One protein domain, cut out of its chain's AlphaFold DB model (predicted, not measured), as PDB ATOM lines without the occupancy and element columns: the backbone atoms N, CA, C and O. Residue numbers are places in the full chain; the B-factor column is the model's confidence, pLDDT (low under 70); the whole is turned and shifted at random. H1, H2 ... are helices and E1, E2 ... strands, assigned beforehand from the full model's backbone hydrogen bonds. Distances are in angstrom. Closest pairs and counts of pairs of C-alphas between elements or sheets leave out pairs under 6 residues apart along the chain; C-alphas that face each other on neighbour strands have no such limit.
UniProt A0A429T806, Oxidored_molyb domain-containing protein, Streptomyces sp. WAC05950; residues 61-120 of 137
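Overview. This is residues 61 to 120 of the 137 residues of the protein "Oxidored_molyb domain-containing protein" of Streptomyces sp. WAC05950 (UniProt A0A429T806). A long two-stranded hairpin, E3 and E4, makes an arm whose tip, residues 91 to 96, sticks out; near its other end sits a small, loosely joined body of a short hairpin, E1 and E2, and two short helices, H1 and H2. The printed part has 60 residues, with two named helices and four named strands in the order E1 E2 H1 E3 E4 H2. Both two-stranded sheets are antiparallel, and the class is mixed, helices and strands. The whole is only just loose, close to extended, with a radius of gyration of the C-alphas of 15.3 A, and its outline is flat, spanning 43 by 33 by 16 A.

Along the chain. Find C-alpha 83 at (146.353, 140.714, 125.929); from there E3, residues 83 to 92, runs 26.0 A and bends by 53 degrees at residue 89. E4, residues 95 to 104, returns over 27.2 A to C-alpha 104 at (144.049, 145.103, 125.766). H2 is residues 106 to 113, 10.7 A long. Earlier come E1, residues 61 to 63, from C-alpha 61 at (140.001, 152.981, 117.440), E2, residues 71 to 74, and H1, residues 75 to 80.

Arrangement. In the hairpin E3 and E4, look for N 88 and O 99 at 2.8 A and N 97 and O 90 at 2.8 A. The closest C-alphas of H1 and E4 are those of Leu 78 and Val 104, 6.7 A apart. In the hairpin E1 and E2, N 61 and O 73 are 2.8 A apart. The closest C-alphas of E2 and H2 are those of Ser 71 and Ala 113, at 7.0 A. H1 and H2 are apart. In both helices every O i to N i+4 pair is within hydrogen-bond range.

Size, cuts and confidence. The two C-alphas farthest apart, those of Lys 94 and Ser 120, are 46.4 A apart. The printed part has no cut, and no link is long. The mean pLDDT of the printed part is 91.6, and no printed residue is under 70.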
ATOM      1  N   VAL A  61     140.317 152.309 116.177       90.69
ATOM      2  CA  VAL A  61     140.001 152.981 117.440       90.69
ATOM      3  C   VAL A  61     140.873 154.218 117.549       90.69
ATOM      4  O   VAL A  61     142.094 154.135 117.436       90.69
ATOM      5  N   ARG A  62     140.273 155.378 117.792       92.50
ATOM      6  CA  ARG A  62     141.006 156.643 117.880       92.50
ATOM      7  C   ARG A  62     140.990 157.193 119.296       92.50
ATOM      8  O   ARG A  62     139.934 157.334 119.904       92.50
ATOM      9  N   VAL A  63     142.176 157.532 119.793       92.75
ATOM     10  CA  VAL A  63     142.399 158.128 121.111       92.75
ATOM     11  C   VAL A  63     142.729 159.603 120.917       92.75
ATOM     12  O   VAL A  63     143.771 159.954 120.363       92.75
ATOM     13  N   THR A  64     141.824 160.474 121.359       91.62
ATOM     14  CA  THR A  64     141.927 161.936 121.229       91.62
ATOM     15  C   THR A  64     141.406 162.652 122.470       91.62
ATOM     16  O   THR A  64     140.834 162.029 123.358       91.62
ATOM     17  N   GLY A  65     141.555 163.978 122.497       90.69
ATOM     18  CA  GLY A  65     141.096 164.846 123.578       90.69
ATOM     19  C   GLY A  65     142.286 165.490 124.271       90.69
ATOM     20  O   GLY A  65     143.242 165.895 123.615       90.69
ATOM     21  N   GLN A  66     142.238 165.553 125.601       91.44
ATOM     22  CA  GLN A  66     143.315 166.093 126.430       91.44
ATOM     23  C   GLN A  66     144.430 165.051 126.626       91.44
ATOM     24  O   GLN A  66     144.647 164.565 127.732       91.44
ATOM     25  N   VAL A  67     145.108 164.679 125.544       92.00
ATOM     26  CA  VAL A  67     146.233 163.728 125.522       92.00
ATOM     27  C   VAL A  67     147.419 164.357 124.796       92.00
ATOM     28  O   VAL A  67     147.220 165.082 123.823       92.00
ATOM     29  N   ASP A  68     148.644 164.094 125.247       91.00
ATOM     30  CA  ASP A  68     149.849 164.626 124.598       91.00
ATOM     31  C   ASP A  68     150.169 163.879 123.292       91.00
ATOM     32  O   ASP A  68     150.720 164.461 122.356       91.00
ATOM     33  N   LYS A  69     149.790 162.595 123.197       90.31
ATOM     34  CA  LYS A  69     150.007 161.742 122.019       90.31
ATOM     35  C   LYS A  69     148.685 161.174 121.494       90.31
ATOM     36  O   LYS A  69     148.364 160.011 121.754       90.31
ATOM     37  N   PRO A  70     147.903 161.963 120.735       90.88
ATOM     38  CA  PRO A  70     146.732 161.433 120.051       90.88
ATOM     39  C   PRO A  70     147.161 160.375 119.030       90.88
ATOM     40  O   PRO A  70     148.120 160.566 118.282       90.88
ATOM     41  N   SER A  71     146.448 159.253 118.984       90.50
ATOM     42  CA  SER A  71     146.801 158.120 118.125       90.50
ATOM     43  C   SER A  71     145.562 157.418 117.573       90.50
ATOM     44  O   SER A  71     144.458 157.537 118.105       90.50
ATOM     45  N   THR A  72     145.737 156.717 116.454       92.25
ATOM     46  CA  THR A  72     144.716 155.830 115.880       92.25
ATOM     47  C   THR A  72     145.287 154.423 115.848       92.25
ATOM     48  O   THR A  72     146.326 154.182 115.235       92.25
ATOM     49  N   LEU A  73     144.629 153.512 116.552       91.56
ATOM     50  CA  LEU A  73     145.010 152.120 116.711       91.56
ATOM     51  C   LEU A  73     144.165 151.267 115.773       91.56
ATOM     52  O   LEU A  73     142.942 151.382 115.737       91.56
ATOM     53  N   THR A  74     144.817 150.390 115.021       92.00
ATOM     54  CA  THR A  74     144.134 149.380 114.209       92.00
ATOM     55  C   THR A  74     143.962 148.097 115.015       92.00
ATOM     56  O   THR A  74     144.709 147.837 115.961       92.00
ATOM     57  N   LEU A  75     143.032 147.236 114.605       89.88
ATOM     58  CA  LEU A  75     142.865 145.914 115.212       89.88
ATOM     59  C   LEU A  75     144.169 145.093 115.232       89.88
ATOM     60  O   LEU A  75     144.438 144.385 116.200       89.88
ATOM     61  N   ALA A  76     144.996 145.204 114.187       90.12
ATOM     62  CA  ALA A  76     146.294 144.532 114.132       90.12
ATOM     63  C   ALA A  76     147.260 145.061 115.204       90.12
ATOM     64  O   ALA A  76     147.906 144.266 115.883       90.12
ATOM     65  N   ALA A  77     147.309 146.383 115.403       89.44
ATOM     66  CA  ALA A  77     148.117 146.994 116.454       89.44
ATOM     67  C   ALA A  77     147.635 146.571 117.850       89.44
ATOM     68  O   ALA A  77     148.447 146.185 118.684       89.44
ATOM     69  N   LEU A  78     146.317 146.551 118.081       89.50
ATOM     70  CA  LEU A  78     145.735 146.115 119.355       89.50
ATOM     71  C   LEU A  78     146.062 144.653 119.681       89.50
ATOM     72  O   LEU A  78     146.321 144.334 120.834       89.50
ATOM     73  N   ARG A  79     146.099 143.764 118.683       90.19
ATOM     74  CA  ARG A  79     146.496 142.359 118.887       90.19
ATOM     75  C   ARG A  79     147.986 142.181 119.184       90.19
ATOM     76  O   ARG A  79     148.355 141.155 119.745       90.19
ATOM     77  N   GLY A  80     148.826 143.141 118.796       89.56
ATOM     78  CA  GLY A  80     150.254 143.147 119.122       89.56
ATOM     79  C   GLY A  80     150.561 143.627 120.544       89.56
ATOM     80  O   GLY A  80     151.663 143.399 121.036       89.56
ATOM     81  N   LEU A  81     149.603 144.282 121.205       89.94
ATOM     82  CA  LEU A  81     149.732 144.724 122.592       89.94
ATOM     83  C   LEU A  81     149.436 143.579 123.577       89.94
ATOM     84  O   LEU A  81     148.739 142.623 123.214       89.94
ATOM     85  N   PRO A  82     149.914 143.676 124.834       90.94
ATOM     86  CA  PRO A  82     149.632 142.684 125.868       90.94
ATOM     87  C   PRO A  82     148.129 142.414 125.999       90.94
ATOM     88  O   PRO A  82     147.343 143.321 126.282       90.94
ATOM     89  N   GLN A  83     147.733 141.162 125.764       93.62
ATOM     90  CA  GLN A  83     146.353 140.714 125.929       93.62
ATOM     91  C   GLN A  83     146.123 140.278 127.374       93.62
ATOM     92  O   GLN A  83     146.916 139.524 127.938       93.62
ATOM     93  N   THR A  84     145.002 140.706 127.938       93.62
ATOM     94  CA  THR A  84     144.573 140.387 129.295       93.62
ATOM     95  C   THR A  84     143.200 139.729 129.257       93.62
ATOM     96  O   THR A  84     142.281 140.204 128.584       93.62
ATOM     97  N   SER A  85     143.065 138.645 130.021       94.19
ATOM     98  CA  SER A  85     141.801 137.951 130.264       94.19
ATOM     99  C   SER A  85     141.160 138.476 131.536       94.19
ATOM    100  O   SER A  85     141.788 138.449 132.592       94.19
ATOM    101  N   VAL A  86     139.910 138.921 131.454       93.69
ATOM    102  CA  VAL A  86     139.151 139.388 132.617       93.69
ATOM    103  C   VAL A  86     137.805 138.689 132.646       93.69
ATOM    104  O   VAL A  86     137.030 138.765 131.696       93.69
ATOM    105  N   GLU A  87     137.520 138.008 133.747       95.06
ATOM    106  CA  GLU A  87     136.193 137.479 134.021       95.06
ATOM    107  C   GLU A  87     135.352 138.547 134.722       95.06
ATOM    108  O   GLU A  87     135.791 139.154 135.698       95.06
ATOM    109  N   VAL A  88     134.159 138.802 134.194       93.62
ATOM    110  CA  VAL A  88     133.262 139.847 134.676       93.62
ATOM    111  C   VAL A  88     131.895 139.239 134.931       93.62
ATOM    112  O   VAL A  88     131.332 138.550 134.078       93.62
ATOM    113  N   GLU A  89     131.354 139.530 136.108       94.88
ATOM    114  CA  GLU A  89     129.982 139.208 136.477       94.88
ATOM    115  C   GLU A  89     129.153 140.490 136.505       94.88
ATOM    116  O   GLU A  89     129.536 141.472 137.139       94.88
ATOM    117  N   TYR A  90     128.020 140.497 135.808       92.38
ATOM    118  CA  TYR A  90     127.114 141.641 135.781       92.38
ATOM    119  C   TYR A  90     125.650 141.208 135.695       92.38
ATOM    120  O   TYR A  90     125.312 140.146 135.174       92.38
ATOM    121  N   THR A  91     124.759 142.053 136.212       94.38
ATOM    122  CA  THR A  91     123.309 141.869 136.100       94.38
ATOM    123  C   THR A  91     122.818 142.470 134.791       94.38
ATOM    124  O   THR A  91     123.050 143.651 134.537       94.38
ATOM    125  N   SER A  92     122.091 141.702 133.984       91.94
ATOM    126  CA  SER A  92     121.315 142.242 132.864       91.94
ATOM    127  C   SER A  92     119.818 142.032 133.079       91.94
ATOM    128  O   SER A  92     119.391 141.426 134.061       91.94
ATOM    129  N   ALA A  93     119.002 142.490 132.127       91.06
ATOM    130  CA  ALA A  93     117.564 142.219 132.112       91.06
ATOM    131  C   ALA A  93     117.220 140.712 132.132       91.06
ATOM    132  O   ALA A  93     116.086 140.349 132.425       91.06
ATOM    133  N   LYS A  94     118.184 139.832 131.823       90.62
ATOM    134  CA  LYS A  94     118.030 138.369 131.823       90.62
ATOM    135  C   LYS A  94     118.573 137.692 133.092       90.62
ATOM    136  O   LYS A  94     118.581 136.467 133.153       90.62
ATOM    137  N   GLY A  95     119.021 138.460 134.087       94.00
ATOM    138  CA  GLY A  95     119.602 137.955 135.335       94.00
ATOM    139  C   GLY A  95     121.126 138.086 135.397       94.00
ATOM    140  O   GLY A  95     121.721 138.889 134.674       94.00
ATOM    141  N   GLN A  96     121.757 137.314 136.286       94.56
ATOM    142  CA  GLN A  96     123.207 137.360 136.487       94.56
ATOM    143  C   GLN A  96     123.928 136.681 135.329       94.56
ATOM    144  O   GLN A  96     123.617 135.546 134.973       94.56
ATOM    145  N   GLN A  97     124.906 137.372 134.759       93.56
ATOM    146  CA  GLN A  97     125.711 136.873 133.657       93.56
ATOM    147  C   GLN A  97     127.183 136.903 134.037       93.56
ATOM    148  O   GLN A  97     127.663 137.895 134.580       93.56
ATOM    149  N   LYS A  98     127.891 135.821 133.713       94.69
ATOM    150  CA  LYS A  98     129.341 135.699 133.849       94.69
ATOM    151  C   LYS A  98     129.942 135.594 132.455       94.69
ATOM    152  O   LYS A  98     129.539 134.730 131.678       94.69
ATOM    153  N   HIS A  99     130.878 136.478 132.133       93.62
ATOM    154  CA  HIS A  99     131.529 136.521 130.829       93.62
ATOM    155  C   HIS A  99     133.030 136.747 130.972       93.62
ATOM    156  O   HIS A  99     133.477 137.595 131.739       93.62
ATOM    157  N   THR A 100     133.811 136.001 130.194       93.38
ATOM    158  CA  THR A 100     135.252 136.222 130.071       93.38
ATOM    159  C   THR A 100     135.524 137.100 128.861       93.38
ATOM    160  O   THR A 100     135.208 136.733 127.730       93.38
ATOM    161  N   TYR A 101     136.139 138.250 129.104       92.69
ATOM    162  CA  TYR A 101     136.607 139.173 128.084       92.69
ATOM    163  C   TYR A 101     138.104 138.991 127.871       92.69
ATOM    164  O   TYR A 101     138.858 138.758 128.813       92.69
ATOM    165  N   GLN A 102     138.521 139.105 126.617       93.00
ATOM    166  CA  GLN A 102     139.913 139.042 126.200       93.00
ATOM    167  C   GLN A 102     140.226 140.298 125.401       93.00
ATOM    168  O   GLN A 102     139.515 140.608 124.444       93.00
ATOM    169  N   GLY A 103     141.271 141.023 125.784       92.69
ATOM    170  CA  GLY A 103     141.678 142.212 125.049       92.69
ATOM    171  C   GLY A 103     142.775 143.005 125.735       92.69
ATOM    172  O   GLY A 103     143.348 142.581 126.734       92.69
ATOM    173  N   VAL A 104     143.062 144.183 125.193       93.56
ATOM    174  CA  VAL A 104     144.049 145.103 125.766       93.56
ATOM    175  C   VAL A 104     143.416 145.884 126.913       93.56
ATOM    176  O   VAL A 104     142.277 146.345 126.810       93.56
ATOM    177  N   LEU A 105     144.168 146.086 127.994       93.19
ATOM    178  CA  LEU A 105     143.744 146.968 129.075       93.19
ATOM    179  C   LEU A 105     143.654 148.412 128.574       93.19
ATOM    180  O   LEU A 105     144.643 149.001 128.139       93.19
ATOM    181  N   LEU A 106     142.474 149.018 128.727       92.00
ATOM    182  CA  LEU A 106     142.254 150.431 128.397       92.00
ATOM    183  C   LEU A 106     143.257 151.349 129.113       92.00
ATOM    184  O   LEU A 106     143.722 152.331 128.543       92.00
ATOM    185  N   HIS A 107     143.616 151.009 130.351       92.06
ATOM    186  CA  HIS A 107     144.597 151.753 131.131       92.06
ATOM    187  C   HIS A 107     145.965 151.842 130.438       92.06
ATOM    188  O   HIS A 107     146.589 152.899 130.467       92.06
ATOM    189  N   ASP A 108     146.426 150.769 129.796       91.88
ATOM    190  CA  ASP A 108     147.739 150.757 129.150       91.88
ATOM    191  C   ASP A 108     147.724 151.569 127.853       91.88
ATOM    192  O   ASP A 108     148.615 152.386 127.635       91.88
ATOM    193  N   VAL A 109     146.637 151.476 127.079       91.88
ATOM    194  CA  VAL A 109     146.415 152.331 125.902       91.88
ATOM    195  C   VAL A 109     146.409 153.815 126.277       91.88
ATOM    196  O   VAL A 109     147.024 154.642 125.604       91.88
ATOM    197  N   LEU A 110     145.727 154.173 127.368       91.44
ATOM    198  CA  LEU A 110     145.698 155.554 127.845       91.44
ATOM    199  C   LEU A 110     147.063 155.996 128.375       91.44
ATOM    200  O   LEU A 110     147.461 157.131 128.134       91.44
ATOM    201  N   ARG A 111     147.807 155.119 129.054       91.81
ATOM    202  CA  ARG A 111     149.156 155.427 129.541       91.81
ATOM    203  C   ARG A 111     150.084 155.845 128.401       91.81
ATOM    204  O   ARG A 111     150.775 156.854 128.537       91.81
ATOM    205  N   ASP A 112     150.043 155.128 127.279       91.00
ATOM    206  CA  ASP A 112     150.843 155.442 126.090       91.00
ATOM    207  C   ASP A 112     150.409 156.747 125.408       91.00
ATOM    208  O   ASP A 112     151.249 157.499 124.905       91.00
ATOM    209  N   ALA A 113     149.109 157.060 125.437       91.12
ATOM    210  CA  ALA A 113     148.574 158.319 124.918       91.12
ATOM    211  C   ALA A 113     148.955 159.545 125.771       91.12
ATOM    212  O   ALA A 113     148.874 160.672 125.283       91.12
ATOM    213  N   GLN A 114     149.392 159.337 127.020       91.38
ATOM    214  CA  GLN A 114     149.774 160.377 127.982       91.38
ATOM    215  C   GLN A 114     148.647 161.410 128.205       91.38
ATOM    216  O   GLN A 114     148.682 162.509 127.649       91.38
ATOM    217  N   PRO A 115     147.607 161.077 128.995       90.25
ATOM    218  CA  PRO A 115     146.540 162.009 129.327       90.25
ATOM    219  C   PRO A 115     147.078 163.202 130.108       90.25
ATOM    220  O   PRO A 115     147.806 163.066 131.094       90.25
ATOM    221  N   ARG A 116     146.658 164.387 129.677       90.06
ATOM    222  CA  ARG A 116     147.046 165.652 130.274       90.06
ATOM    223  C   ARG A 116     146.060 166.026 131.372       90.06
ATOM    224  O   ARG A 116     144.875 166.243 131.123       90.06
ATOM    225  N   PHE A 117     146.576 166.167 132.587       88.56
ATOM    226  CA  PHE A 117     145.808 166.604 133.750       88.56
ATOM    227  C   PHE A 117     146.226 168.008 134.189       88.56
ATOM    228  O   PHE A 117     147.384 168.403 134.047       88.56
ATOM    229  N   ASP A 118     145.280 168.767 134.740       84.19
ATOM    230  CA  ASP A 118     145.552 170.093 135.295       84.19
ATOM    231  C   ASP A 118     146.212 169.967 136.678       84.19
ATOM    232  O   ASP A 118     145.545 169.722 137.686       84.19
ATOM    233  N   ALA A 119     147.535 170.134 136.725       83.69
ATOM    234  CA  ALA A 119     148.316 170.091 137.961       83.69
ATOM    235  C   ALA A 119     148.109 171.326 138.861       83.69
ATOM    236  O   ALA A 119     148.467 171.291 140.037       83.69
ATOM    237  N   SER A 120     147.520 172.412 138.348       87.31
ATOM    238  CA  SER A 120     147.232 173.619 139.131       87.31
ATOM    239  C   SER A 120     146.007 173.453 140.035       87.31
ATOM    240  O   SER A 120     145.765 174.280 140.918       87.31
TER     241      SER A 120